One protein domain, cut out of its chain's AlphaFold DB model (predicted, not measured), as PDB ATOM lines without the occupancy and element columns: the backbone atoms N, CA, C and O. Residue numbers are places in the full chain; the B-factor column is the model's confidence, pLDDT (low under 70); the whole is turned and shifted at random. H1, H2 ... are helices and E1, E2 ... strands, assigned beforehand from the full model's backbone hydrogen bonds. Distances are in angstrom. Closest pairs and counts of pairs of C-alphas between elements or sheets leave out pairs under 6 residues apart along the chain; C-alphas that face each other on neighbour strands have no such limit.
ATOM      1  N   GLY A 144      29.612 -20.200  27.930       67.50
ATOM      2  CA  GLY A 144      30.921 -20.013  27.298       67.50
ATOM      3  C   GLY A 144      31.970 -20.971  27.822       67.50
ATOM      4  O   GLY A 144      32.654 -20.655  28.797       67.50
ATOM      5  N   PHE A 145      32.100 -22.129  27.175       74.62
ATOM      6  CA  PHE A 145      33.018 -23.184  27.579       74.62
ATOM      7  C   PHE A 145      34.430 -22.935  27.055       74.62
ATOM      8  O   PHE A 145      34.629 -22.558  25.900       74.62
ATOM      9  N   LYS A 146      35.430 -23.213  27.896       79.56
ATOM     10  CA  LYS A 146      36.822 -23.244  27.459       79.56
ATOM     11  C   LYS A 146      37.434 -24.604  27.819       79.56
ATOM     12  O   LYS A 146      37.703 -24.815  29.001       79.56
ATOM     13  N   PRO A 147      37.684 -25.489  26.841       79.50
ATOM     14  CA  PRO A 147      38.256 -26.802  27.105       79.50
ATOM     15  C   PRO A 147      39.705 -26.708  27.594       79.50
ATOM     16  O   PRO A 147      40.367 -25.662  27.517       79.50
ATOM     17  N   SER A 148      40.225 -27.844  28.041       82.50
ATOM     18  CA  SER A 148      41.650 -28.141  28.107       82.50
ATOM     19  C   SER A 148      42.331 -27.764  26.790       82.50
ATOM     20  O   SER A 148      41.806 -27.997  25.698       82.50
ATOM     21  N   ALA A 149      43.515 -27.157  26.887       81.38
ATOM     22  CA  ALA A 149      44.272 -26.778  25.700       81.38
ATOM     23  C   ALA A 149      44.616 -28.008  24.846       81.38
ATOM     24  O   ALA A 149      44.791 -29.103  25.383       81.38
ATOM     25  N   SER A 150      44.704 -27.809  23.530       83.31
ATOM     26  CA  SER A 150      44.997 -28.862  22.549       83.31
ATOM     27  C   SER A 150      43.960 -29.996  22.437       83.31
ATOM     28  O   SER A 150      44.235 -30.999  21.791       83.31
ATOM     29  N   GLN A 151      42.754 -29.872  23.007       82.75
ATOM     30  CA  GLN A 151      41.642 -30.784  22.681       82.75
ATOM     31  C   GLN A 151      40.892 -30.361  21.410       82.75
ATOM     32  O   GLN A 151      40.766 -31.142  20.474       82.75
ATOM     33  N   VAL A 152      40.410 -29.115  21.374       85.25
ATOM     34  CA  VAL A 152      39.789 -28.516  20.184       85.25
ATOM     35  C   VAL A 152      40.887 -27.884  19.320       85.25
ATOM     36  O   VAL A 152      41.711 -27.154  19.885       85.25
ATOM     37  N   PRO A 153      40.889 -28.107  17.989       83.94
ATOM     38  CA  PRO A 153      41.821 -27.471  17.064       83.94
ATOM     39  C   PRO A 153      41.949 -25.950  17.223       83.94
ATOM     40  O   PRO A 153      40.983 -25.241  17.517       83.94
ATOM     41  N   TYR A 154      43.165 -25.459  17.001       79.50
ATOM     42  CA  TYR A 154      43.544 -24.047  16.989       79.50
ATOM     43  C   TYR A 154      44.377 -23.652  15.752       79.50
ATOM     44  O   TYR A 154      44.652 -22.468  15.545       79.50
ATOM     45  N   GLY A 155      44.771 -24.619  14.919       76.00
ATOM     46  CA  GLY A 155      45.473 -24.388  13.661       76.00
ATOM     47  C   GLY A 155      44.739 -23.403  12.744       76.00
ATOM     48  O   GLY A 155      43.511 -23.358  12.689       76.00
ATOM     49  N   ASN A 156      45.508 -22.587  12.019       72.12
ATOM     50  CA  ASN A 156      45.034 -21.512  11.131       72.12
ATOM     51  C   ASN A 156      44.236 -20.365  11.798       72.12
ATOM     52  O   ASN A 156      43.818 -19.443  11.096       72.12
ATOM     53  N   ILE A 157      44.068 -20.344  13.127       73.94
ATOM     54  CA  ILE A 157      43.465 -19.199  13.829       73.94
ATOM     55  C   ILE A 157      44.482 -18.050  13.932       73.94
ATOM     56  O   ILE A 157      45.560 -18.189  14.513       73.94
ATOM     57  N   GLY A 158      44.122 -16.886  13.384       69.62
ATOM     58  CA  GLY A 158      44.955 -15.684  13.423       69.62
ATOM     59  C   GLY A 158      45.206 -15.180  14.850       69.62
ATOM     60  O   GLY A 158      44.277 -15.021  15.639       69.62
ATOM     61  N   SER A 159      46.467 -14.884  15.176       73.94
ATOM     62  CA  SER A 159      46.884 -14.374  16.489       73.94
ATOM     63  C   SER A 159      47.476 -12.969  16.384       73.94
ATOM     64  O   SER A 159      48.467 -12.765  15.689       73.94
ATOM     65  N   ALA A 160      46.929 -12.020  17.148       74.25
ATOM     66  CA  ALA A 160      47.551 -10.708  17.374       74.25
ATOM     67  C   ALA A 160      48.691 -10.755  18.418       74.25
ATOM     68  O   ALA A 160      49.484  -9.818  18.531       74.25
ATOM     69  N   ALA A 161      48.781 -11.837  19.200       73.25
ATOM     70  CA  ALA A 161      49.921 -12.107  20.068       73.25
ATOM     71  C   ALA A 161      51.067 -12.739  19.263       73.25
ATOM     72  O   ALA A 161      50.831 -13.460  18.291       73.25
ATOM     73  N   ARG A 162      52.310 -12.514  19.705       74.31
ATOM     74  CA  ARG A 162      53.503 -13.127  19.106       74.31
ATOM     75  C   ARG A 162      53.359 -14.656  19.088       74.31
ATOM     76  O   ARG A 162      53.138 -15.261  20.139       74.31
ATOM     77  N   LEU A 163      53.541 -15.258  17.912       69.62
ATOM     78  CA  LEU A 163      53.624 -16.711  17.744       69.62
ATOM     79  C   LEU A 163      54.702 -17.308  18.668       69.62
ATOM     80  O   LEU A 163      55.676 -16.635  19.009       69.62
ATOM     81  N   GLU A 164      54.489 -18.546  19.119       66.38
ATOM     82  CA  GLU A 164      55.377 -19.319  20.017       66.38
ATOM     83  C   GLU A 164      55.672 -18.704  21.408       66.38
ATOM     84  O   GLU A 164      56.209 -19.370  22.292       66.38
ATOM     85  N   MET A 165      55.230 -17.473  21.688       63.25
ATOM     86  CA  MET A 165      55.355 -16.822  23.005       63.25
ATOM     87  C   MET A 165      54.458 -17.460  24.087       63.25
ATOM     88  O   MET A 165      54.559 -17.141  25.275       63.25
ATOM     89  N   ALA A 166      53.554 -18.350  23.670       56.88
ATOM     90  CA  ALA A 166      52.416 -18.877  24.413       56.88
ATOM     91  C   ALA A 166      52.793 -19.889  25.516       56.88
ATOM     92  O   ALA A 166      52.414 -21.059  25.494       56.88
ATOM     93  N   ARG A 167      53.482 -19.427  26.570       66.31
ATOM     94  CA  ARG A 167      53.696 -20.231  27.793       66.31
ATOM     95  C   ARG A 167      52.402 -20.547  28.549       66.31
ATOM     96  O   ARG A 167      52.409 -21.444  29.393       66.31
ATOM     97  N   PHE A 168      51.301 -19.867  28.239       74.31
ATOM     98  CA  PHE A 168      49.945 -20.387  28.409       74.31
ATOM     99  C   PHE A 168      49.394 -20.675  27.015       74.31
ATOM    100  O   PHE A 168      49.338 -19.760  26.197       74.31
ATOM    101  N   LEU A 169      49.021 -21.928  26.755       75.56
ATOM    102  CA  LEU A 169      48.446 -22.319  25.472       75.56
ATOM    103  C   LEU A 169      47.059 -21.671  25.307       75.56
ATOM    104  O   LEU A 169      46.274 -21.697  26.264       75.56
ATOM    105  N   PRO A 170      46.735 -21.117  24.125       74.88
ATOM    106  CA  PRO A 170      45.362 -20.778  23.782       74.88
ATOM    107  C   PRO A 170      44.543 -22.062  23.574       74.88
ATOM    108  O   PRO A 170      45.081 -23.170  23.546       74.88
ATOM    109  N   CYS A 171      43.234 -21.916  23.403       76.25
ATOM    110  CA  CYS A 171      42.411 -22.930  22.752       76.25
ATOM    111  C   CYS A 171      41.123 -22.297  22.221       76.25
ATOM    112  O   CYS A 171      40.697 -21.241  22.698       76.25
ATOM    113  N   ALA A 172      40.487 -22.972  21.268       79.88
ATOM    114  CA  ALA A 172      39.121 -22.683  20.873       79.88
ATOM    115  C   ALA A 172      38.153 -23.354  21.863       79.88
ATOM    116  O   ALA A 172      38.556 -24.190  22.676       79.88
ATOM    117  N   GLY A 173      36.884 -22.962  21.830       80.50
ATOM    118  CA  GLY A 173      35.844 -23.460  22.726       80.50
ATOM    119  C   GLY A 173      34.467 -22.984  22.274       80.50
ATOM    120  O   GLY A 173      34.361 -21.992  21.550       80.50
ATOM    121  N   SER A 174      33.425 -23.713  22.666       82.06
ATOM    122  CA  SER A 174      32.041 -23.417  22.300       82.06
ATOM    123  C   SER A 174      31.476 -22.245  23.094       82.06
ATOM    124  O   SER A 174      31.752 -22.065  24.284       82.06
ATOM    125  N   LEU A 175      30.619 -21.476  22.433       78.62
ATOM    126  CA  LEU A 175      29.797 -20.440  23.037       78.62
ATOM    127  C   LEU A 175      28.372 -20.655  22.511       78.62
ATOM    128  O   LEU A 175      28.159 -20.568  21.305       78.62
ATOM    129  N   SER A 176      27.444 -20.998  23.403       79.25
ATOM    130  CA  SER A 176      26.174 -21.670  23.075       79.25
ATOM    131  C   SER A 176      25.026 -21.206  23.979       79.25
ATOM    132  O   SER A 176      25.248 -20.435  24.922       79.25
ATOM    133  N   HIS A 177      23.802 -21.675  23.713       79.25
ATOM    134  CA  HIS A 177      22.642 -21.341  24.545       79.25
ATOM    135  C   HIS A 177      22.517 -22.203  25.813       79.25
ATOM    136  O   HIS A 177      22.223 -21.634  26.866       79.25
ATOM    137  N   THR A 178      22.792 -23.513  25.755       83.62
ATOM    138  CA  THR A 178      22.775 -24.411  26.934       83.62
ATOM    139  C   THR A 178      24.079 -25.198  27.100       83.62
ATOM    140  O   THR A 178      24.943 -25.225  26.217       83.62
ATOM    141  N   VAL A 179      24.229 -25.897  28.232       85.50
ATOM    142  CA  VAL A 179      25.336 -26.852  28.434       85.50
ATOM    143  C   VAL A 179      25.207 -28.103  27.543       85.50
ATOM    144  O   VAL A 179      26.224 -28.716  27.211       85.50
ATOM    145  N   ARG A 180      24.002 -28.474  27.083       88.25
ATOM    146  CA  ARG A 180      23.815 -29.611  26.154       88.25
ATOM    147  C   ARG A 180      24.484 -29.358  24.804       88.25
ATOM    148  O   ARG A 180      25.063 -30.270  24.224       88.25
ATOM    149  N   ASP A 181      24.457 -28.117  24.337       86.56
ATOM    150  CA  ASP A 181      24.974 -27.726  23.020       86.56
ATOM    151  C   ASP A 181      26.506 -27.594  23.035       86.56
ATOM    152  O   ASP A 181      27.187 -27.935  22.064       86.56
ATOM    153  N   VAL A 182      27.060 -27.209  24.193       86.50
ATOM    154  CA  VAL A 182      28.486 -27.369  24.527       86.50
ATOM    155  C   VAL A 182      28.891 -28.845  24.449       86.50
ATOM    156  O   VAL A 182      29.889 -29.169  23.803       86.50
ATOM    157  N   GLU A 183      28.115 -29.745  25.069       90.19
ATOM    158  CA  GLU A 183      28.369 -31.189  25.006       90.19
ATOM    159  C   GLU A 183      28.295 -31.717  23.565       90.19
ATOM    160  O   GLU A 183      29.184 -32.456  23.143       90.19
ATOM    161  N   LEU A 184      27.287 -31.303  22.791       90.06
ATOM    162  CA  LEU A 184      27.117 -31.685  21.390       90.06
ATOM    163  C   LEU A 184      28.327 -31.272  20.542       90.06
ATOM    164  O   LEU A 184      28.927 -32.131  19.894       90.06
ATOM    165  N   LEU A 185      28.727 -29.993  20.563       89.06
ATOM    166  CA  LEU A 185      29.827 -29.522  19.716       89.06
ATOM    167  C   LEU A 185      31.149 -30.211  20.074       89.06
ATOM    168  O   LEU A 185      31.871 -30.656  19.182       89.06
ATOM    169  N   LEU A 186      31.462 -30.349  21.364       89.69
ATOM    170  CA  LEU A 186      32.700 -31.001  21.799       89.69
ATOM    171  C   LEU A 186      32.685 -32.501  21.503       89.69
ATOM    172  O   LEU A 186      33.683 -33.029  21.020       89.69
ATOM    173  N   ARG A 187      31.556 -33.191  21.692       91.56
ATOM    174  CA  ARG A 187      31.422 -34.603  21.313       91.56
ATOM    175  C   ARG A 187      31.575 -34.806  19.802       91.56
ATOM    176  O   ARG A 187      32.088 -35.846  19.395       91.56
ATOM    177  N   VAL A 188      31.179 -33.842  18.971       91.38
ATOM    178  CA  VAL A 188      31.436 -33.881  17.521       91.38
ATOM    179  C   VAL A 188      32.910 -33.618  17.201       91.38
ATOM    180  O   VAL A 188      33.499 -34.371  16.429       91.38
ATOM    181  N   VAL A 189      33.526 -32.599  17.806       89.62
ATOM    182  CA  VAL A 189      34.923 -32.229  17.523       89.62
ATOM    183  C   VAL A 189      35.913 -33.282  18.026       89.62
ATOM    184  O   VAL A 189      36.791 -33.685  17.267       89.62
ATOM    185  N   LEU A 190      35.781 -33.764  19.265       90.31
ATOM    186  CA  LEU A 190      36.741 -34.715  19.847       90.31
ATOM    187  C   LEU A 190      36.652 -36.107  19.211       90.31
ATOM    188  O   LEU A 190      37.658 -36.802  19.132       90.31
ATOM    189  N   ASN A 191      35.478 -36.506  18.707       92.19
ATOM    190  CA  ASN A 191      35.325 -37.749  17.939       92.19
ATOM    191  C   ASN A 191      35.581 -37.573  16.430       92.19
ATOM    192  O   ASN A 191      35.358 -38.508  15.663       92.19
ATOM    193  N   SER A 192      36.031 -36.394  15.991       87.12
ATOM    194  CA  SER A 192      36.606 -36.217  14.657       87.12
ATOM    195  C   SER A 192      38.097 -36.560  14.673       87.12
ATOM    196  O   SER A 192      38.743 -36.522  15.722       87.12
ATOM    197  N   ASN A 193      38.679 -36.828  13.504       87.12
ATOM    198  CA  ASN A 193      40.124 -37.008  13.346       87.12
ATOM    199  C   ASN A 193      40.878 -35.659  13.439       87.12
ATOM    200  O   ASN A 193      41.618 -35.277  12.537       87.12
ATOM    201  N   ALA A 194      40.681 -34.906  14.524       84.19
ATOM    202  CA  ALA A 194      41.229 -33.564  14.712       84.19
ATOM    203  C   ALA A 194      42.767 -33.511  14.576       84.19
ATOM    204  O   ALA A 194      43.299 -32.561  14.011       84.19
ATOM    205  N   ALA A 195      43.468 -34.553  15.038       88.69
ATOM    206  CA  ALA A 195      44.927 -34.664  14.946       88.69
ATOM    207  C   ALA A 195      45.456 -34.961  13.526       88.69
ATOM    208  O   ALA A 195      46.636 -34.741  13.270       88.69
ATOM    209  N   ASP A 196      44.607 -35.402  12.588       89.38
ATOM    210  CA  ASP A 196      44.984 -35.530  11.168       89.38
ATOM    211  C   ASP A 196      44.966 -34.158  10.451       89.38
ATOM    212  O   ASP A 196      45.409 -34.046   9.306       89.38
ATOM    213  N   LEU A 197      44.424 -33.117  11.103       82.19
ATOM    214  CA  LEU A 197      44.148 -31.791  10.528       82.19
ATOM    215  C   LEU A 197      44.869 -30.633  11.244       82.19
ATOM    216  O   LEU A 197      44.977 -29.547  10.673       82.19
ATOM    217  N   ASP A 198      45.335 -30.840  12.477       84.12
ATOM    218  CA  ASP A 198      45.997 -29.834  13.315       84.12
ATOM    219  C   ASP A 198      47.094 -30.481  14.175       84.12
ATOM    220  O   ASP A 198      46.821 -31.353  15.003       84.12
ATOM    221  N   ASP A 199      48.336 -30.022  14.013       84.75
ATOM    222  CA  ASP A 199      49.517 -30.486  14.754       84.75
ATOM    223  C   ASP A 199      49.476 -30.119  16.248       84.75
ATOM    224  O   ASP A 199      50.187 -30.710  17.064       84.75
ATOM    225  N   ASN A 200      48.613 -29.171  16.621       79.81
ATOM    226  CA  ASN A 200      48.381 -28.749  17.995       79.81
ATOM    227  C   ASN A 200      47.215 -29.498  18.669       79.81
ATOM    228  O   ASN A 200      46.934 -29.210  19.837       79.81
ATOM    229  N   ALA A 201      46.544 -30.441  17.991       86.62
ATOM    230  CA  ALA A 201      45.440 -31.232  18.543       86.62
ATOM    231  C   ALA A 201      45.900 -32.612  19.064       86.62
ATOM    232  O   ALA A 201      46.600 -33.361  18.392       86.62
ATOM    233  N   LEU A 202      45.456 -32.991  20.268       88.00
ATOM    234  CA  LEU A 202      45.865 -34.227  20.958       88.00
ATOM    235  C   LEU A 202      45.197 -35.508  20.428       88.00
ATOM    236  O   LEU A 202      45.595 -36.597  20.836       88.00
ATOM    237  N   GLY A 203      44.150 -35.399  19.603       88.50
ATOM    238  CA  GLY A 203      43.420 -36.557  19.063       88.50
ATOM    239  C   GLY A 203      42.740 -37.444  20.118       88.50
ATOM    240  O   GLY A 203      42.527 -38.629  19.877       88.50
ATOM    241  N   VAL A 204      42.432 -36.904  21.304       90.31
ATOM    242  CA  VAL A 204      41.766 -37.651  22.384       90.31
ATOM    243  C   VAL A 204      40.250 -37.664  22.137       90.31
ATOM    244  O   VAL A 204      39.653 -36.586  22.151       90.31
ATOM    245  N   PRO A 205      39.616 -38.840  21.953       91.06
ATOM    246  CA  PRO A 205      38.177 -38.941  21.733       91.06
ATOM    247  C   PRO A 205      37.370 -38.622  22.994       91.06
ATOM    248  O   PRO A 205      37.881 -38.680  24.115       91.06
ATOM    249  N   TRP A 206      36.081 -38.328  22.806       91.31
ATOM    250  CA  TRP A 206      35.155 -38.008  23.893       91.31
ATOM    251  C   TRP A 206      34.971 -39.209  24.832       91.31
ATOM    252  O   TRP A 206      34.506 -40.274  24.413       91.31
ATOM    253  N   ASN A 207      35.300 -39.051  26.115       87.88
ATOM    254  CA  ASN A 207      35.228 -40.143  27.083       87.88
ATOM    255  C   ASN A 207      33.807 -40.358  27.633       87.88
ATOM    256  O   ASN A 207      32.958 -39.465  27.651       87.88
ATOM    257  N   ALA A 208      33.546 -41.565  28.146       83.44
ATOM    258  CA  ALA A 208      32.312 -41.857  28.870       83.44
ATOM    259  C   ALA A 208      32.221 -41.007  30.154       83.44
ATOM    260  O   ALA A 208      33.111 -41.061  31.008       83.44
ATOM    261  N   THR A 209      31.143 -40.232  30.286       79.94
ATOM    262  CA  THR A 209      30.970 -39.247  31.360       79.94
ATOM    263  C   THR A 209      30.631 -39.886  32.707       79.94
ATOM    264  O   THR A 209      29.907 -40.883  32.786       79.94
ATOM    265  N   ARG A 210      31.119 -39.298  33.806       78.38
ATOM    266  CA  ARG A 210      30.781 -39.751  35.162       78.38
ATOM    267  C   ARG A 210      29.504 -39.079  35.650       78.38
ATOM    268  O   ARG A 210      29.544 -37.982  36.195       78.38
ATOM    269  N   GLN A 211      28.378 -39.770  35.497       75.56
ATOM    270  CA  GLN A 211      27.107 -39.351  36.089       75.56
ATOM    271  C   GLN A 211      27.213 -39.252  37.619       75.56
ATOM    272  O   GLN A 211      27.702 -40.170  38.282       75.56
ATOM    273  N   ARG A 212      26.746 -38.131  38.178       75.25
ATOM    274  CA  ARG A 212      26.805 -37.800  39.610       75.25
ATOM    275  C   ARG A 212      25.442 -37.271  40.068       75.25
ATOM    276  O   ARG A 212      24.907 -36.386  39.410       75.25
ATOM    277  N   PRO A 213      24.875 -37.759  41.186       71.00
ATOM    278  CA  PRO A 213      23.607 -37.243  41.711       71.00
ATOM    279  C   PRO A 213      23.771 -35.936  42.505       71.00
ATOM    280  O   PRO A 213      22.788 -35.263  42.791       71.00
ATOM    281  N   SER A 214      24.999 -35.603  42.907       74.19
ATOM    282  CA  SER A 214      25.351 -34.405  43.665       74.19
ATOM    283  C   SER A 214      26.835 -34.090  43.476       74.19
ATOM    284  O   SER A 214      27.640 -34.985  43.197       74.19
ATOM    285  N   LEU A 215      27.198 -32.819  43.637       78.31
ATOM    286  CA  LEU A 215      28.583 -32.362  43.560       78.31
ATOM    287  C   LEU A 215      29.181 -32.179  44.950       78.31
ATOM    288  O   LEU A 215      28.492 -31.754  45.878       78.31
ATOM    289  N   ARG A 216      30.493 -32.410  45.073       77.69
ATOM    290  CA  ARG A 216      31.299 -31.765  46.113       77.69
ATOM    291  C   ARG A 216      32.108 -30.647  45.473       77.69
ATOM    292  O   ARG A 216      33.277 -30.832  45.142       77.69
ATOM    293  N   ALA A 217      31.498 -29.489  45.283       74.62
ATOM    294  CA  ALA A 217      32.196 -28.361  44.687       74.62
ATOM    295  C   ALA A 217      32.949 -27.525  45.745       74.62
ATOM    296  O   ALA A 217      32.614 -27.542  46.934       74.62
ATOM    297  N   GLY A 218      34.009 -26.834  45.324       71.25
ATOM    298  CA  GLY A 218      34.742 -25.865  46.153       71.25
ATOM    299  C   GLY A 218      34.436 -24.425  45.748       71.25
ATOM    300  O   GLY A 218      34.124 -24.184  44.582       71.25
ATOM    301  N   VAL A 219      34.558 -23.475  46.677       71.81
ATOM    302  CA  VAL A 219      34.457 -22.033  46.386       71.81
ATOM    303  C   VAL A 219      35.815 -21.383  46.633       71.81
ATOM    304  O   VAL A 219      36.444 -21.594  47.672       71.81
ATOM    305  N   LEU A 220      36.288 -20.601  45.665       67.00
ATOM    306  CA  LEU A 220      37.415 -19.688  45.846       67.00
ATOM    307  C   LEU A 220      36.895 -18.355  46.414       67.00
ATOM    308  O   LEU A 220      36.007 -17.775  45.795       67.00
ATOM    309  N   PRO A 221      37.429 -17.849  47.542       65.62
ATOM    310  CA  PRO A 221      36.917 -16.654  48.207       65.62
ATOM    311  C   PRO A 221      37.102 -15.391  47.358       65.62
ATOM    312  O   PRO A 221      38.010 -15.312  46.524       65.62
ATOM    313  N   GLU A 222      36.252 -14.394  47.618       66.38
ATOM    314  CA  GLU A 222      36.291 -13.074  46.978       66.38
ATOM    315  C   GLU A 222      37.693 -12.440  47.066       66.38
ATOM    316  O   GLU A 222      38.346 -12.447  48.114       66.38
ATOM    317  N   ASP A 223      38.168 -11.867  45.957       62.38
ATOM    318  CA  ASP A 223      39.393 -11.069  45.953       62.38
ATOM    319  C   ASP A 223      39.066  -9.637  46.396       62.38
ATOM    320  O   ASP A 223      38.261  -8.948  45.772       62.38
ATOM    321  N   ALA A 224      39.746  -9.145  47.434       61.62
ATOM    322  CA  ALA A 224      39.594  -7.776  47.925       61.62
ATOM    323  C   ALA A 224      39.833  -6.685  46.851       61.62
ATOM    324  O   ALA A 224      39.389  -5.548  47.029       61.62
ATOM    325  N   LEU A 225      40.521  -7.012  45.746       57.25
ATOM    326  CA  LEU A 225      40.724  -6.142  44.579       57.25
ATOM    327  C   LEU A 225      39.591  -6.216  43.535       57.25
ATOM    328  O   LEU A 225      39.454  -5.297  42.724       57.25
ATOM    329  N   TYR A 226      38.790  -7.284  43.546       59.69
ATOM    330  CA  TYR A 226      37.740  -7.589  42.570       59.69
ATOM    331  C   TYR A 226      36.472  -8.052  43.295       59.69
ATOM    332  O   TYR A 226      36.107  -9.225  43.246       59.69
ATOM    333  N   ARG A 227      35.807  -7.113  43.981       59.19
ATOM    334  CA  ARG A 227      34.534  -7.408  44.649       59.19
ATOM    335  C   ARG A 227      33.459  -7.844  43.660       59.19
ATOM    336  O   ARG A 227      33.361  -7.290  42.562       59.19
ATOM    337  N   LEU A 228      32.638  -8.788  44.098       60.81
ATOM    338  CA  LEU A 228      31.467  -9.274  43.382       60.81
ATOM    339  C   LEU A 228      30.396  -8.181  43.259       60.81
ATOM    340  O   LEU A 228      30.245  -7.321  44.129       60.81
ATOM    341  N   ALA A 229      29.610  -8.254  42.185       63.31
ATOM    342  CA  ALA A 229      28.285  -7.643  42.164       63.31
ATOM    343  C   ALA A 229      27.347  -8.433  43.093       63.31
ATOM    344  O   ALA A 229      27.483  -9.656  43.208       63.31
ATOM    345  N   SER A 230      26.380  -7.751  43.710       60.62
ATOM    346  CA  SER A 230      25.398  -8.353  44.628       60.62
ATOM    347  C   SER A 230      24.681  -9.566  44.012       60.62
ATOM    348  O   SER A 230      24.560 -10.616  44.644       60.62
ATOM    349  N   SER A 231      24.306  -9.459  42.735       62.06
ATOM    350  CA  SER A 231      23.697 -10.523  41.933       62.06
ATOM    351  C   SER A 231      24.580 -11.766  41.795       62.06
ATOM    352  O   SER A 231      24.097 -12.880  41.978       62.06
ATOM    353  N   ASN A 232      25.875 -11.600  41.515       64.25
ATOM    354  CA  ASN A 232      26.805 -12.718  41.323       64.25
ATOM    355  C   ASN A 232      27.146 -13.420  42.649       64.25
ATOM    356  O   ASN A 232      27.371 -14.630  42.651       64.25
ATOM    357  N   ALA A 233      27.141 -12.692  43.772       64.69
ATOM    358  CA  ALA A 233      27.222 -13.296  45.101       64.69
ATOM    359  C   ALA A 233      25.998 -14.195  45.358       64.69
ATOM    360  O   ALA A 233      26.167 -15.392  45.586       64.69
ATOM    361  N   ALA A 234      24.778 -13.675  45.175       66.06
ATOM    362  CA  ALA A 234      23.540 -14.443  45.340       66.06
ATOM    363  C   ALA A 234      23.429 -15.644  44.369       66.06
ATOM    364  O   ALA A 234      23.039 -16.740  44.783       66.06
ATOM    365  N   CYS A 235      23.836 -15.481  43.099       67.44
ATOM    366  CA  CYS A 235      23.930 -16.584  42.127       67.44
ATOM    367  C   CYS A 235      24.875 -17.704  42.623       67.44
ATOM    368  O   CYS A 235      24.648 -18.872  42.311       67.44
ATOM    369  N   SER A 236      25.901 -17.386  43.425       65.12
ATOM    370  CA  SER A 236      26.804 -18.383  44.014       65.12
ATOM    371  C   SER A 236      26.335 -18.934  45.367       65.12
ATOM    372  O   SER A 236      26.575 -20.110  45.635       65.12
ATOM    373  N   GLU A 237      25.671 -18.142  46.212       66.38
ATOM    374  CA  GLU A 237      25.116 -18.593  47.500       66.38
ATOM    375  C   GLU A 237      24.025 -19.655  47.296       66.38
ATOM    376  O   GLU A 237      24.097 -20.728  47.898       66.38
ATOM    377  N   LYS A 238      23.101 -19.427  46.344       69.00
ATOM    378  CA  LYS A 238      22.056 -20.395  45.946       69.00
ATOM    379  C   LYS A 238      22.640 -21.764  45.572       69.00
ATOM    380  O   LYS A 238      22.092 -22.803  45.937       69.00
ATOM    381  N   CYS A 239      23.764 -21.769  44.856       65.81
ATOM    382  CA  CYS A 239      24.510 -22.986  44.547       65.81
ATOM    383  C   CYS A 239      25.205 -23.570  45.787       65.81
ATOM    384  O   CYS A 239      25.191 -24.788  45.988       65.81
ATOM    385  N   SER A 240      25.814 -22.708  46.607       62.28
ATOM    386  CA  SER A 240      26.668 -23.079  47.733       62.28
ATOM    387  C   SER A 240      25.948 -23.930  48.774       62.28
ATOM    388  O   SER A 240      26.394 -25.047  49.055       62.28
ATOM    389  N   ASP A 241      24.800 -23.457  49.267       57.47
ATOM    390  CA  ASP A 241      24.036 -24.107  50.344       57.47
ATOM    391  C   ASP A 241      23.673 -25.564  50.028       57.47
ATOM    392  O   ASP A 241      23.637 -26.423  50.918       57.47
ATOM    393  N   GLN A 242      23.452 -25.866  48.747       54.94
ATOM    394  CA  GLN A 242      23.090 -27.203  48.294       54.94
ATOM    395  C   GLN A 242      24.319 -28.093  48.034       54.94
ATOM    396  O   GLN A 242      24.282 -29.281  48.375       54.94
ATOM    397  N   HIS A 243      25.404 -27.574  47.434       55.47
ATOM    398  CA  HIS A 243      26.451 -28.413  46.811       55.47
ATOM    399  C   HIS A 243      27.931 -28.011  47.047       55.47
ATOM    400  O   HIS A 243      28.818 -28.761  46.625       55.47
ATOM    401  N   PHE A 244      28.256 -26.892  47.711       56.69
ATOM    402  CA  PHE A 244      29.652 -26.419  47.811       56.69
ATOM    403  C   PHE A 244      30.156 -26.441  49.257       56.69
ATOM    404  O   PHE A 244      29.583 -25.811  50.139       56.69
ATOM    405  N   LYS A 245      31.219 -27.217  49.521       52.06
ATOM    406  CA  LYS A 245      31.735 -27.501  50.882       52.06
ATOM    407  C   LYS A 245      33.259 -27.681  50.905       52.06
ATOM    408  O   LYS A 245      33.772 -28.730  51.315       52.06
ATOM    409  N   ALA A 246      33.979 -26.668  50.423       49.44
ATOM    410  CA  ALA A 246      35.420 -26.514  50.624       49.44
ATOM    411  C   ALA A 246      35.863 -25.053  50.426       49.44
ATOM    412  O   ALA A 246      35.728 -24.524  49.321       49.44
ATOM    413  N   ASP A 247      36.455 -24.461  51.467       51.59
ATOM    414  CA  ASP A 247      37.211 -23.210  51.376       51.59
ATOM    415  C   ASP A 247      38.504 -23.445  50.588       51.59
ATOM    416  O   ASP A 247      39.387 -24.200  51.012       51.59
ATOM    417  N   VAL A 248      38.640 -22.808  49.426       56.06
ATOM    418  CA  VAL A 248      39.859 -22.914  48.621       56.06
ATOM    419  C   VAL A 248      40.798 -21.744  48.918       56.06
ATOM    420  O   VAL A 248      40.404 -20.585  48.899       56.06
ATOM    421  N   ILE A 249      42.082 -22.031  49.145       54.81
ATOM    422  CA  ILE A 249      43.110 -20.997  49.353       54.81
ATOM    423  C   ILE A 249      43.179 -20.068  48.131       54.81
ATOM    424  O   ILE A 249      43.399 -20.535  47.016       54.81
ATOM    425  N   HIS A 250      43.063 -18.757  48.352       59.16
ATOM    426  CA  HIS A 250      43.191 -17.720  47.323       59.16
ATOM    427  C   HIS A 250      44.519 -17.843  46.544       59.16
ATOM    428  O   HIS A 250      45.609 -17.711  47.109       59.16
ATOM    429  N   LEU A 251      44.433 -18.081  45.230       59.88
ATOM    430  CA  LEU A 251      45.581 -18.270  44.339       59.88
ATOM    431  C   LEU A 251      45.792 -17.048  43.430       59.88
ATOM    432  O   LEU A 251      45.058 -16.853  42.464       59.88
ATOM    433  N   ARG A 252      46.858 -16.269  43.669       63.31
ATOM    434  CA  ARG A 252      47.243 -15.119  42.820       63.31
ATOM    435  C   ARG A 252      47.867 -15.542  41.486       63.31
ATOM    436  O   ARG A 252      49.060 -15.377  41.247       63.31
ATOM    437  N   GLY A 253      47.041 -16.105  40.606       69.50
ATOM    438  CA  GLY A 253      47.428 -16.463  39.240       69.50
ATOM    439  C   GLY A 253      47.436 -15.290  38.255       69.50
ATOM    440  O   GLY A 253      48.200 -15.329  37.289       69.50
ATOM    441  N   LYS A 254      46.627 -14.246  38.498       72.25
ATOM    442  CA  LYS A 254      46.407 -13.133  37.555       72.25
ATOM    443  C   LYS A 254      47.694 -12.361  37.258       72.25
ATOM    444  O   LYS A 254      48.088 -12.283  36.100       72.25
ATOM    445  N   ASP A 255      48.382 -11.871  38.286       74.06
ATOM    446  CA  ASP A 255      49.597 -11.053  38.131       74.06
ATOM    447  C   ASP A 255      50.715 -11.820  37.404       74.06
ATOM    448  O   ASP A 255      51.387 -11.285  36.523       74.06
ATOM    449  N   GLU A 296      61.954  -4.181  30.230       78.88
ATOM    450  CA  GLU A 296      62.023  -5.333  29.329       78.88
ATOM    451  C   GLU A 296      62.379  -6.624  30.096       78.88
ATOM    452  O   GLU A 296      63.202  -6.595  31.021       78.88
ATOM    453  N   PRO A 297      61.759  -7.768  29.753       76.62
ATOM    454  CA  PRO A 297      61.910  -9.015  30.497       76.62
ATOM    455  C   PRO A 297      63.298  -9.633  30.306       76.62
ATOM    456  O   PRO A 297      63.820  -9.706  29.192       76.62
ATOM    457  N   GLN A 298      63.882 -10.160  31.383       83.88
ATOM    458  CA  GLN A 298      65.175 -10.849  31.316       83.88
ATOM    459  C   GLN A 298      65.018 -12.372  31.208       83.88
ATOM    460  O   GLN A 298      64.088 -12.965  31.753       83.88
ATOM    461  N   LEU A 299      65.985 -13.047  30.576       86.56
ATOM    462  CA  LEU A 299      65.982 -14.512  30.453       86.56
ATOM    463  C   LEU A 299      65.988 -15.226  31.822       86.56
ATOM    464  O   LEU A 299      65.363 -16.274  31.976       86.56
ATOM    465  N   LEU A 300      66.629 -14.648  32.844       89.19
ATOM    466  CA  LEU A 300      66.570 -15.177  34.212       89.19
ATOM    467  C   LEU A 300      65.157 -15.069  34.813       89.19
ATOM    468  O   LEU A 300      64.683 -16.009  35.453       89.19
ATOM    469  N   GLU A 301      64.467 -13.955  34.563       87.12
ATOM    470  CA  GLU A 301      63.083 -13.739  34.991       87.12
ATOM    471  C   GLU A 301      62.148 -14.768  34.340       87.12
ATOM    472  O   GLU A 301      61.322 -15.371  35.023       87.12
ATOM    473  N   LEU A 302      62.349 -15.072  33.050       86.44
ATOM    474  CA  LEU A 302      61.611 -16.119  32.337       86.44
ATOM    475  C   LEU A 302      61.677 -17.467  33.078       86.44
ATOM    476  O   LEU A 302      60.651 -18.124  33.263       86.44
ATOM    477  N   TYR A 303      62.858 -17.885  33.543       89.75
ATOM    478  CA  TYR A 303      63.006 -19.115  34.329       89.75
ATOM    479  C   TYR A 303      62.312 -19.027  35.698       89.75
ATOM    480  O   TYR A 303      61.623 -19.973  36.091       89.75
ATOM    481  N   GLN A 304      62.415 -17.896  36.398       89.44
ATOM    482  CA  GLN A 304      61.738 -17.679  37.684       89.44
ATOM    483  C   GLN A 304      60.205 -17.725  37.546       89.44
ATOM    484  O   GLN A 304      59.533 -18.400  38.328       89.44
ATOM    485  N   LEU A 305      59.649 -17.095  36.507       85.50
ATOM    486  CA  LEU A 305      58.221 -17.122  36.185       85.50
ATOM    487  C   LEU A 305      57.739 -18.550  35.875       85.50
ATOM    488  O   LEU A 305      56.664 -18.947  36.328       85.50
ATOM    489  N   ASN A 306      58.543 -19.368  35.179       87.50
ATOM    490  CA  ASN A 306      58.233 -20.788  34.951       87.50
ATOM    491  C   ASN A 306      58.176 -21.594  36.261       87.50
ATOM    492  O   ASN A 306      57.245 -22.378  36.455       87.50
ATOM    493  N   VAL A 307      59.124 -21.382  37.183       89.62
ATOM    494  CA  VAL A 307      59.116 -22.027  38.510       89.62
ATOM    495  C   VAL A 307      57.881 -21.607  39.314       89.62
ATOM    496  O   VAL A 307      57.218 -22.456  39.914       89.62
ATOM    497  N   SER A 308      57.516 -20.323  39.283       85.38
ATOM    498  CA  SER A 308      56.291 -19.810  39.912       85.38
ATOM    499  C   SER A 308      55.026 -20.429  39.305       85.38
ATOM    500  O   SER A 308      54.148 -20.869  40.047       85.38
ATOM    501  N   LYS A 309      54.957 -20.572  37.972       84.44
ATOM    502  CA  LYS A 309      53.851 -21.251  37.273       84.44
ATOM    503  C   LYS A 309      53.734 -22.721  37.691       84.44
ATOM    504  O   LYS A 309      52.636 -23.185  37.989       84.44
ATOM    505  N   ALA A 310      54.848 -23.450  37.755       84.75
ATOM    506  CA  ALA A 310      54.867 -24.858  38.155       84.75
ATOM    507  C   ALA A 310      54.411 -25.064  39.614       84.75
ATOM    508  O   ALA A 310      53.654 -25.998  39.901       84.75
ATOM    509  N   LYS A 311      54.806 -24.161  40.523       84.75
ATOM    510  CA  LYS A 311      54.325 -24.125  41.917       84.75
ATOM    511  C   LYS A 311      52.819 -23.848  41.990       84.75
ATOM    512  O   LYS A 311      52.104 -24.590  42.659       84.75
ATOM    513  N   LEU A 312      52.330 -22.842  41.259       81.75
ATOM    514  CA  LEU A 312      50.911 -22.470  41.217       81.75
ATOM    515  C   LEU A 312      50.025 -23.619  40.704       81.75
ATOM    516  O   LEU A 312      49.064 -24.003  41.367       81.75
ATOM    517  N   LEU A 313      50.388 -24.221  39.565       82.06
ATOM    518  CA  LEU A 313      49.679 -25.377  38.998       82.06
ATOM    519  C   LEU A 313      49.714 -26.590  39.938       82.06
ATOM    520  O   LEU A 313      48.728 -27.315  40.057       82.06
ATOM    521  N   THR A 314      50.827 -26.794  40.650       82.25
ATOM    522  CA  THR A 314      50.932 -27.842  41.672       82.25
ATOM    523  C   THR A 314      49.994 -27.586  42.850       82.25
ATOM    524  O   THR A 314      49.330 -28.530  43.277       82.25
ATOM    525  N   ARG A 315      49.859 -26.339  43.331       79.81
ATOM    526  CA  ARG A 315      48.914 -26.024  44.417       79.81
ATOM    527  C   ARG A 315      47.454 -26.134  43.969       79.81
ATOM    528  O   ARG A 315      46.649 -26.669  44.722       79.81
ATOM    529  N   MET A 316      47.119 -25.741  42.738       77.94
ATOM    530  CA  MET A 316      45.769 -25.947  42.190       77.94
ATOM    531  C   MET A 316      45.431 -27.443  42.059       77.94
ATOM    532  O   MET A 316      44.364 -27.880  42.480       77.94
ATOM    533  N   ARG A 317      46.369 -28.273  41.572       82.75
ATOM    534  CA  ARG A 317      46.209 -29.741  41.558       82.75
ATOM    535  C   ARG A 317      46.017 -30.307  42.969       82.75
ATOM    536  O   ARG A 317      45.179 -31.181  43.166       82.75
ATOM    537  N   GLN A 318      46.781 -29.812  43.940       81.50
ATOM    538  CA  GLN A 318      46.639 -30.191  45.344       81.50
ATOM    539  C   GLN A 318      45.255 -29.844  45.901       81.50
ATOM    540  O   GLN A 318      44.641 -30.720  46.493       81.50
ATOM    541  N   VAL A 319      44.720 -28.644  45.644       76.38
ATOM    542  CA  VAL A 319      43.354 -28.254  46.051       76.38
ATOM    543  C   VAL A 319      42.322 -29.298  45.621       76.38
ATOM    544  O   VAL A 319      41.546 -29.757  46.460       76.38
ATOM    545  N   PHE A 320      42.345 -29.714  44.350       78.12
ATOM    546  CA  PHE A 320      41.425 -30.722  43.812       78.12
ATOM    547  C   PHE A 320      41.550 -32.098  44.488       78.12
ATOM    548  O   PHE A 320      40.544 -32.784  44.668       78.12
ATOM    549  N   VAL A 321      42.767 -32.515  44.850       82.50
ATOM    550  CA  VAL A 321      43.048 -33.849  45.413       82.50
ATOM    551  C   VAL A 321      42.849 -33.888  46.930       82.50
ATOM    552  O   VAL A 321      42.154 -34.769  47.431       82.50
ATOM    553  N   GLU A 322      43.420 -32.926  47.657       83.00
ATOM    554  CA  GLU A 322      43.364 -32.808  49.123       83.00
ATOM    555  C   GLU A 322      41.915 -32.618  49.595       83.00
ATOM    556  O   GLU A 322      41.444 -33.344  50.472       83.00
ATOM    557  N   ASN A 323      41.166 -31.716  48.948       76.12
ATOM    558  CA  ASN A 323      39.766 -31.451  49.293       76.12
ATOM    559  C   ASN A 323      38.777 -32.400  48.605       76.12
ATOM    560  O   ASN A 323      37.587 -32.338  48.902       76.12
ATOM    561  N   LYS A 324      39.237 -33.281  47.701       80.62
ATOM    562  CA  LYS A 324      38.395 -34.195  46.902       80.62
ATOM    563  C   LYS A 324      37.213 -33.483  46.221       80.62
ATOM    564  O   LYS A 324      36.108 -34.018  46.205       80.62
ATOM    565  N   VAL A 325      37.434 -32.262  45.728       76.69
ATOM    566  CA  VAL A 325      36.393 -31.454  45.073       76.69
ATOM    567  C   VAL A 325      36.243 -31.825  43.603       76.69
ATOM    568  O   VAL A 325      37.206 -32.260  42.964       76.69
ATOM    569  N   ASP A 326      35.039 -31.647  43.071       75.50
ATOM    570  CA  ASP A 326      34.663 -31.993  41.703       75.50
ATOM    571  C   ASP A 326      34.977 -30.829  40.743       75.50
ATOM    572  O   ASP A 326      36.111 -30.846  40.233       75.50
ATOM    573  N   PRO A 327      34.131 -29.785  40.594       69.31
ATOM    574  CA  PRO A 327      34.553 -28.483  40.098       69.31
ATOM    575  C   PRO A 327      34.950 -27.548  41.260       69.31
ATOM    576  O   PRO A 327      34.594 -27.753  42.425       69.31
ATOM    577  N   VAL A 328      35.652 -26.466  40.931       58.88
ATOM    578  CA  VAL A 328      35.834 -25.297  41.804       58.88
ATOM    579  C   VAL A 328      35.142 -24.102  41.150       58.88
ATOM    580  O   VAL A 328      35.474 -23.757  40.016       58.88
ATOM    581  N   SER A 329      34.192 -23.479  41.850       64.38
ATOM    582  CA  SER A 329      33.604 -22.203  41.422       64.38
ATOM    583  C   SER A 329      34.550 -21.042  41.727       64.38
ATOM    584  O   SER A 329      35.297 -21.074  42.711       64.38
ATOM    585  N   TYR A 330      34.536 -20.029  40.860       58.00
ATOM    586  CA  TYR A 330      35.437 -18.883  40.929       58.00
ATOM    587  C   TYR A 330      34.697 -17.547  40.787       58.00
ATOM    588  O   TYR A 330      33.783 -17.399  39.980       58.00
ATOM    589  N   HIS A 331      35.134 -16.563  41.574       57.62
ATOM    590  CA  HIS A 331      34.541 -15.229  41.693       57.62
ATOM    591  C   HIS A 331      35.299 -14.158  40.880       57.62
ATOM    592  O   HIS A 331      35.571 -13.069  41.380       57.62
ATOM    593  N   SER A 332      35.729 -14.466  39.652       44.00
ATOM    594  CA  SER A 332      36.476 -13.537  38.786       44.00
ATOM    595  C   SER A 332      36.496 -14.046  37.333       44.00
ATOM    596  O   SER A 332      35.969 -15.112  37.044       44.00
ATOM    597  N   GLU A 333      37.028 -13.254  36.400       42.94
ATOM    598  CA  GLU A 333      36.841 -13.416  34.951       42.94
ATOM    599  C   GLU A 333      37.674 -14.566  34.327       42.94
ATOM    600  O   GLU A 333      38.899 -14.458  34.212       42.94
ATOM    601  N   GLY A 334      37.002 -15.600  33.803       36.53
ATOM    602  CA  GLY A 334      37.461 -16.430  32.675       36.53
ATOM    603  C   GLY A 334      37.665 -17.939  32.917       36.53
ATOM    604  O   GLY A 334      38.757 -18.344  33.326       36.53
ATOM    605  N   GLN A 335      36.655 -18.755  32.539       33.31
ATOM    606  CA  GLN A 335      36.680 -20.164  32.032       33.31
ATOM    607  C   GLN A 335      35.421 -20.964  32.434       33.31
ATOM    608  O   GLN A 335      35.258 -21.286  33.600       33.31
ATOM    609  N   MET A 336      34.585 -21.351  31.460       32.56
ATOM    610  CA  MET A 336      33.220 -21.880  31.651       32.56
ATOM    611  C   MET A 336      32.307 -20.935  32.435       32.56
ATOM    612  O   MET A 336      32.126 -21.064  33.644       32.56
ATOM    613  N   HIS A 337      31.694 -20.009  31.702       46.53
ATOM    614  CA  HIS A 337      30.599 -19.181  32.204       46.53
ATOM    615  C   HIS A 337      29.286 -19.955  32.048       46.53
ATOM    616  O   HIS A 337      28.955 -20.372  30.935       46.53
ATOM    617  N   LEU A 338      28.552 -20.140  33.148       35.66
ATOM    618  CA  LEU A 338      27.163 -20.600  33.137       35.66
ATOM    619  C   LEU A 338      26.243 -19.407  33.337       35.66
ATOM    620  O   LEU A 338      26.209 -18.848  34.432       35.66
ATOM    621  N   LYS A 339      25.501 -19.033  32.294       33.84
ATOM    622  CA  LYS A 339      24.523 -17.950  32.358       33.84
ATOM    623  C   LYS A 339      23.200 -18.427  32.956       33.84
ATOM    624  O   LYS A 339      22.613 -19.390  32.472       33.84
ATOM    625  N   THR A 340      22.668 -17.669  33.909       30.89
ATOM    626  CA  THR A 340      21.235 -17.702  34.234       30.89
ATOM    627  C   THR A 340      20.483 -16.669  33.387       30.89
ATOM    628  O   THR A 340      21.063 -15.671  32.932       30.89
ATOM    629  N   PRO A 341      19.170 -16.814  33.178       24.39
ATOM    630  CA  PRO A 341      18.369 -15.679  32.740       24.39
ATOM    631  C   PRO A 341      18.256 -14.627  33.881       24.39
ATOM    632  O   PRO A 341      17.269 -14.686  34.605       24.39
ATOM    633  N   ASN A 342      19.269 -13.726  34.040       26.56
ATOM    634  CA  ASN A 342      19.323 -12.372  34.715       26.56
ATOM    635  C   ASN A 342      20.585 -12.116  35.634       26.56
ATOM    636  O   ASN A 342      20.891 -12.992  36.425       26.56
ATOM    637  N   LEU A 343      21.323 -10.963  35.564       33.84
ATOM    638  CA  LEU A 343      22.321 -10.375  36.544       33.84
ATOM    639  C   LEU A 343      23.925 -10.336  36.459       33.84
ATOM    640  O   LEU A 343      24.437 -10.642  37.529       33.84
ATOM    641  N   SER A 344      24.900 -10.001  35.552       35.72
ATOM    642  CA  SER A 344      25.174  -9.297  34.246       35.72
ATOM    643  C   SER A 344      26.598  -9.631  33.582       35.72
ATOM    644  O   SER A 344      27.250 -10.592  33.996       35.72
ATOM    645  N   GLU A 345      27.071  -8.886  32.534       27.78
ATOM    646  CA  GLU A 345      28.253  -9.101  31.597       27.78
ATOM    647  C   GLU A 345      29.725  -9.025  32.153       27.78
ATOM    648  O   GLU A 345      29.949  -8.641  33.296       27.78
ATOM    649  N   THR A 346      30.762  -9.303  31.318       27.70
ATOM    650  CA  THR A 346      32.219  -9.194  31.650       27.70
ATOM    651  C   THR A 346      33.024  -8.124  30.871       27.70
ATOM    652  O   THR A 346      33.504  -8.380  29.765       27.70
ATOM    653  N   PHE A 347      33.258  -6.961  31.487       24.44
ATOM    654  CA  PHE A 347      34.465  -6.108  31.372       24.44
ATOM    655  C   PHE A 347      34.360  -4.991  32.440       24.44
ATOM    656  O   PHE A 347      33.337  -4.870  33.113       24.44
ATOM    657  N   ARG A 348      35.380  -4.129  32.613       33.03
ATOM    658  CA  ARG A 348      35.335  -2.975  33.548       33.03
ATOM    659  C   ARG A 348      34.369  -1.855  33.101       33.03
ATOM    660  O   ARG A 348      34.800  -0.771  32.704       33.03
ATOM    661  N   THR A 349      33.065  -2.090  33.209       29.42
ATOM    662  CA  THR A 349      32.023  -1.052  33.154       29.42
ATOM    663  C   THR A 349      31.846  -0.373  34.525       29.42
ATOM    664  O   THR A 349      32.552  -0.676  35.493       29.42
ATOM    665  N   ARG A 350      31.006   0.670  34.606       33.28
ATOM    666  CA  ARG A 350      30.894   1.529  35.804       33.28
ATOM    667  C   ARG A 350      29.988   0.886  36.863       33.28
ATOM    668  O   ARG A 350      29.090   0.131  36.526       33.28
ATOM    669  N   ARG A 351      30.203   1.232  38.141       35.38
ATOM    670  CA  ARG A 351      29.550   0.650  39.342       35.38
ATOM    671  C   ARG A 351      28.044   0.962  39.517       35.38
ATOM    672  O   ARG A 351      27.570   1.046  40.644       35.38
ATOM    673  N   SER A 352      27.307   1.188  38.439       42.38
ATOM    674  CA  SER A 352      25.843   1.219  38.454       42.38
ATOM    675  C   SER A 352      25.337  -0.195  38.187       42.38
ATOM    676  O   SER A 352      25.574  -0.721  37.101       42.38
ATOM    677  N   GLU A 353      24.669  -0.810  39.161       50.16
ATOM    678  CA  GLU A 353      23.983  -2.089  38.952       50.16
ATOM    679  C   GLU A 353      22.899  -1.896  37.879       50.16
ATOM    680  O   GLU A 353      22.050  -1.014  37.997       50.16
ATOM    681  N   VAL A 354      22.969  -2.674  36.793       52.44
ATOM    682  CA  VAL A 354      22.008  -2.596  35.684       52.44
ATOM    683  C   VAL A 354      20.918  -3.633  35.913       52.44
ATOM    684  O   VAL A 354      21.124  -4.829  35.691       52.44
ATOM    685  N   GLU A 355      19.754  -3.159  36.343       53.22
ATOM    686  CA  GLU A 355      18.527  -3.941  36.478       53.22
ATOM    687  C   GLU A 355      18.097  -4.496  35.099       53.22
ATOM    688  O   GLU A 355      17.453  -3.816  34.306       53.22
ATOM    689  N   GLY A 356      18.519  -5.729  34.776       53.91
ATOM    690  CA  GLY A 356      18.065  -6.503  33.605       53.91
ATOM    691  C   GLY A 356      19.102  -7.314  32.790       53.91
ATOM    692  O   GLY A 356      18.699  -8.234  32.083       53.91
ATOM    693  N   ALA A 357      20.415  -7.043  32.846       55.53
ATOM    694  CA  ALA A 357      21.443  -7.773  32.052       55.53
ATOM    695  C   ALA A 357      21.955  -9.051  32.779       55.53
ATOM    696  O   ALA A 357      22.007  -8.978  33.989       55.53
ATOM    697  N   PRO A 358      22.365 -10.181  32.138       58.72
ATOM    698  CA  PRO A 358      22.361 -11.584  32.685       58.72
ATOM    699  C   PRO A 358      23.557 -12.134  33.544       58.72
ATOM    700  O   PRO A 358      24.691 -11.991  33.105       58.72
ATOM    701  N   CYS A 359      23.336 -12.854  34.677       60.09
ATOM    702  CA  CYS A 359      24.384 -13.320  35.627       60.09
ATOM    703  C   CYS A 359      25.115 -14.551  35.141       60.09
ATOM    704  O   CYS A 359      24.591 -15.337  34.349       60.09
ATOM    705  N   HIS A 360      26.312 -14.735  35.691       67.38
ATOM    706  CA  HIS A 360      27.059 -15.962  35.530       67.38
ATOM    707  C   HIS A 360      27.770 -16.375  36.815       67.38
ATOM    708  O   HIS A 360      28.208 -15.537  37.603       67.38
ATOM    709  N   ILE A 361      27.964 -17.683  36.964       68.81
ATOM    710  CA  ILE A 361      29.055 -18.219  37.779       68.81
ATOM    711  C   ILE A 361      30.118 -18.829  36.862       68.81
ATOM    712  O   ILE A 361      29.827 -19.191  35.717       68.81
ATOM    713  N   GLN A 362      31.343 -18.963  37.367       75.06
ATOM    714  CA  GLN A 362      32.418 -19.664  36.670       75.06
ATOM    715  C   GLN A 362      32.640 -21.058  37.268       75.06
ATOM    716  O   GLN A 362      32.783 -21.162  38.483       75.06
ATOM    717  N   LEU A 363      32.767 -22.109  36.444       77.44
ATOM    718  CA  LEU A 363      33.143 -23.460  36.894       77.44
ATOM    719  C   LEU A 363      34.508 -23.908  36.348       77.44
ATOM    720  O   LEU A 363      34.714 -24.015  35.145       77.44
ATOM    721  N   THR A 364      35.443 -24.250  37.236       80.75
ATOM    722  CA  THR A 364      36.770 -24.766  36.863       80.75
ATOM    723  C   THR A 364      36.882 -26.258  37.167       80.75
ATOM    724  O   THR A 364      36.828 -26.666  38.327       80.75
ATOM    725  N   GLY A 365      37.076 -27.072  36.129       81.38
ATOM    726  CA  GLY A 365      37.322 -28.511  36.244       81.38
ATOM    727  C   GLY A 365      38.801 -28.880  36.392       81.38
ATOM    728  O   GLY A 365      39.688 -28.030  36.513       81.38
ATOM    729  N   LYS A 366      39.077 -30.185  36.354       82.88
ATOM    730  CA  LYS A 366      40.444 -30.730  36.292       82.88
ATOM    731  C   LYS A 366      40.905 -30.770  34.820       82.88
ATOM    732  O   LYS A 366      40.068 -31.012  33.956       82.88
ATOM    733  N   PRO A 367      42.201 -30.589  34.504       83.31
ATOM    734  CA  PRO A 367      42.689 -30.744  33.131       83.31
ATOM    735  C   PRO A 367      42.422 -32.153  32.580       83.31
ATOM    736  O   PRO A 367      42.596 -33.134  33.306       83.31
ATOM    737  N   MET A 368      42.048 -32.243  31.300       85.56
ATOM    738  CA  MET A 368      41.636 -33.477  30.610       85.56
ATOM    739  C   MET A 368      40.494 -34.219  31.336       85.56
ATOM    740  O   MET A 368      40.557 -35.435  31.547       85.56
ATOM    741  N   ARG A 369      39.491 -33.451  31.793       87.38
ATOM    742  CA  ARG A 369      38.237 -33.901  32.441       87.38
ATOM    743  C   ARG A 369      37.070 -32.993  32.047       87.38
ATOM    744  O   ARG A 369      36.232 -32.620  32.867       87.38
ATOM    745  N   ASP A 370      37.072 -32.596  30.789       88.31
ATOM    746  CA  ASP A 370      36.158 -31.631  30.194       88.31
ATOM    747  C   ASP A 370      34.736 -32.200  30.127       88.31
ATOM    748  O   ASP A 370      33.770 -31.507  30.429       88.31
ATOM    749  N   GLU A 371      34.622 -33.502  29.866       89.94
ATOM    750  CA  GLU A 371      33.363 -34.242  29.834       89.94
ATOM    751  C   GLU A 371      32.753 -34.397  31.240       89.94
ATOM    752  O   GLU A 371      31.536 -34.305  31.401       89.94
ATOM    753  N   ASP A 372      33.591 -34.572  32.273       87.75
ATOM    754  CA  ASP A 372      33.154 -34.562  33.679       87.75
ATOM    755  C   ASP A 372      32.689 -33.148  34.090       87.75
ATOM    756  O   ASP A 372      31.620 -33.006  34.680       87.75
ATOM    757  N   LEU A 373      33.437 -32.093  33.726       87.56
ATOM    758  CA  LEU A 373      33.074 -30.691  34.004       87.56
ATOM    759  C   LEU A 373      31.739 -30.291  33.354       87.56
ATOM    760  O   LEU A 373      30.981 -29.519  33.934       87.56
ATOM    761  N   ILE A 374      31.433 -30.832  32.175       88.50
ATOM    762  CA  ILE A 374      30.163 -30.607  31.472       88.50
ATOM    763  C   ILE A 374      28.989 -31.286  32.195       88.50
ATOM    764  O   ILE A 374      27.926 -30.679  32.311       88.50
ATOM    765  N   GLN A 375      29.169 -32.483  32.770       87.81
ATOM    766  CA  GLN A 375      28.129 -33.073  33.628       87.81
ATOM    767  C   GLN A 375      27.971 -32.315  34.949       87.81
ATOM    768  O   GLN A 375      26.842 -32.078  35.381       87.81
ATOM    769  N   ASP A 376      29.078 -31.884  35.563       85.38
ATOM    770  CA  ASP A 376      29.036 -31.034  36.754       85.38
ATOM    771  C   ASP A 376      28.256 -29.733  36.448       85.38
ATOM    772  O   ASP A 376      27.392 -29.310  37.217       85.38
ATOM    773  N   ALA A 377      28.471 -29.142  35.272       85.31
ATOM    774  CA  ALA A 377      27.754 -27.962  34.804       85.31
ATOM    775  C   ALA A 377      26.259 -28.198  34.513       85.31
ATOM    776  O   ALA A 377      25.450 -27.347  34.873       85.31
ATOM    777  N   LEU A 378      25.865 -29.348  33.947       85.81
ATOM    778  CA  LEU A 378      24.450 -29.730  33.756       85.81
ATOM    779  C   LEU A 378      23.682 -29.888  35.079       85.81
ATOM    780  O   LEU A 378      22.453 -29.793  35.096       85.81
ATOM    781  N   ILE A 379      24.372 -30.167  36.189       83.81
ATOM    782  CA  ILE A 379      23.771 -30.185  37.532       83.81
ATOM    783  C   ILE A 379      23.557 -28.748  38.018       83.81
ATOM    784  O   ILE A 379      22.469 -28.406  38.479       83.81
ATOM    785  N   VAL A 380      24.566 -27.886  37.864       80.88
ATOM    786  CA  VAL A 380      24.483 -26.478  38.280       80.88
ATOM    787  C   VAL A 380      23.459 -25.686  37.458       80.88
ATOM    788  O   VAL A 380      22.699 -24.915  38.036       80.88
ATOM    789  N   GLU A 381      23.374 -25.906  36.144       81.75
ATOM    790  CA  GLU A 381      22.371 -25.292  35.259       81.75
ATOM    791  C   GLU A 381      20.942 -25.541  35.784       81.75
ATOM    792  O   GLU A 381      20.157 -24.602  35.909       81.75
ATOM    793  N   LYS A 382      20.641 -26.771  36.224       81.88
ATOM    794  CA  LYS A 382      19.346 -27.139  36.829       81.88
ATOM    795  C   LYS A 382      19.108 -26.476  38.189       81.88
ATOM    796  O   LYS A 382      18.011 -25.985  38.430       81.88
ATOM    797  N   VAL A 383      20.121 -26.434  39.062       78.62
ATOM    798  CA  VAL A 383      20.042 -25.766  40.382       78.62
ATOM    799  C   VAL A 383      19.847 -24.252  40.241       78.62
ATOM    800  O   VAL A 383      19.237 -23.619  41.099       78.62
ATOM    801  N   LEU A 384      20.342 -23.651  39.159       74.56
ATOM    802  CA  LEU A 384      20.143 -22.233  38.878       74.56
ATOM    803  C   LEU A 384      18.767 -21.940  38.257       74.56
ATOM    804  O   LEU A 384      18.178 -20.921  38.617       74.56
ATOM    805  N   GLN A 385      18.258 -22.820  37.385       72.69
ATOM    806  CA  GLN A 385      16.951 -22.690  36.721       72.69
ATOM    807  C   GLN A 385      15.736 -22.971  37.626       72.69
ATOM    808  O   GLN A 385      14.680 -22.389  37.380       72.69
ATOM    809  N   GLY A 386      15.866 -23.853  38.627       58.75
ATOM    810  CA  GLY A 386      14.810 -24.185  39.605       58.75
ATOM    811  C   GLY A 386      14.744 -23.241  40.799       58.75
ATOM    812  O   GLY A 386      13.623 -22.967  41.265       58.75
TER     813      GLY A 386
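AT A GLANCE: This is residues 144 to 255 and 296 to 386 of the 386 residues of the protein "Fatty-acid amide hydrolase, putative" of Talaromyces stipitatus (strain ATCC 10500 / CBS 375.48 / QM 6759 / NRRL 1006) (UniProt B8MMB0). A small, twisted sheet of five short strands has helices H2 and H4 packed over one face, and H1 packs on H4 through its residues 179 to 183. The long helix H3 reaches the sheet only with residues 316 to 320, and its residues 299 to 305 stick out as an arm. The 203 printed residues run H1 E1 H2 E2 H3 E3 E4 E5 H4, class mixed, with under half in named elements; the mixed sheet has the order E2 E1 E3 E5 E4. The whole is compact, radius of gyration of the C-alphas 17.9 A, spanning 43 by 42 by 36 A.

IN THESE COORDINATES: After residues 144 to 178, H1 holds residues 179 to 190, from C-alpha 179 at (25.336, -26.852, 28.434). E1 is 217 to 219, H2 230 to 243, 20.2 A, and E2 244 to 247. H3, 299 to 322, is 34.6 A. E3 is 328 to 330, E4 337 to 339, E5 360 to 364. H4, 370 to 385, is 22.2 A and ends at (16.951, -22.690, 36.721).

HOW THE PARTS SIT: E2 and E1 are parallel, N 245 to O 217 3.0 A; E1 and E3 are parallel, N 329 to O 218 2.8 A. E3 and E5 are antiparallel, N 364 to O 328 2.8 A, as is the hairpin E4 and E5, N 338 to O 361 3.0 A. E1, H2 and E2 form a strand-helix-strand unit, two parallel neighbour strands joined through a helix, with a right-handed crossover. H2 and H4 make two layers with the sheet, both on one face, at heights of 7.2 A and 8.6 A. They touch, Cys 239 and Val 383 having the closest C-alphas, 6.7 A. H1 touches H4 with residues 179 to 183 alone, closest C-alphas Val 179 and Leu 378, 6.1 A, at a shallow tilt of 13 degrees, opposite ways. Each O i to N i+4 pair is within hydrogen-bond range in H1 and H3, 8 of 10 in H2 and 11 of 12 in H4.

THE WHOLE: Residues 256 to 295 are not printed, and C-alphas 255 and 296 are 16.3 A apart. The links H1 to E1 and E4 to E5 are long. Mean pLDDT of the printed part is 71.4; residues 220 to 253 and 327 to 361 are among those under 70.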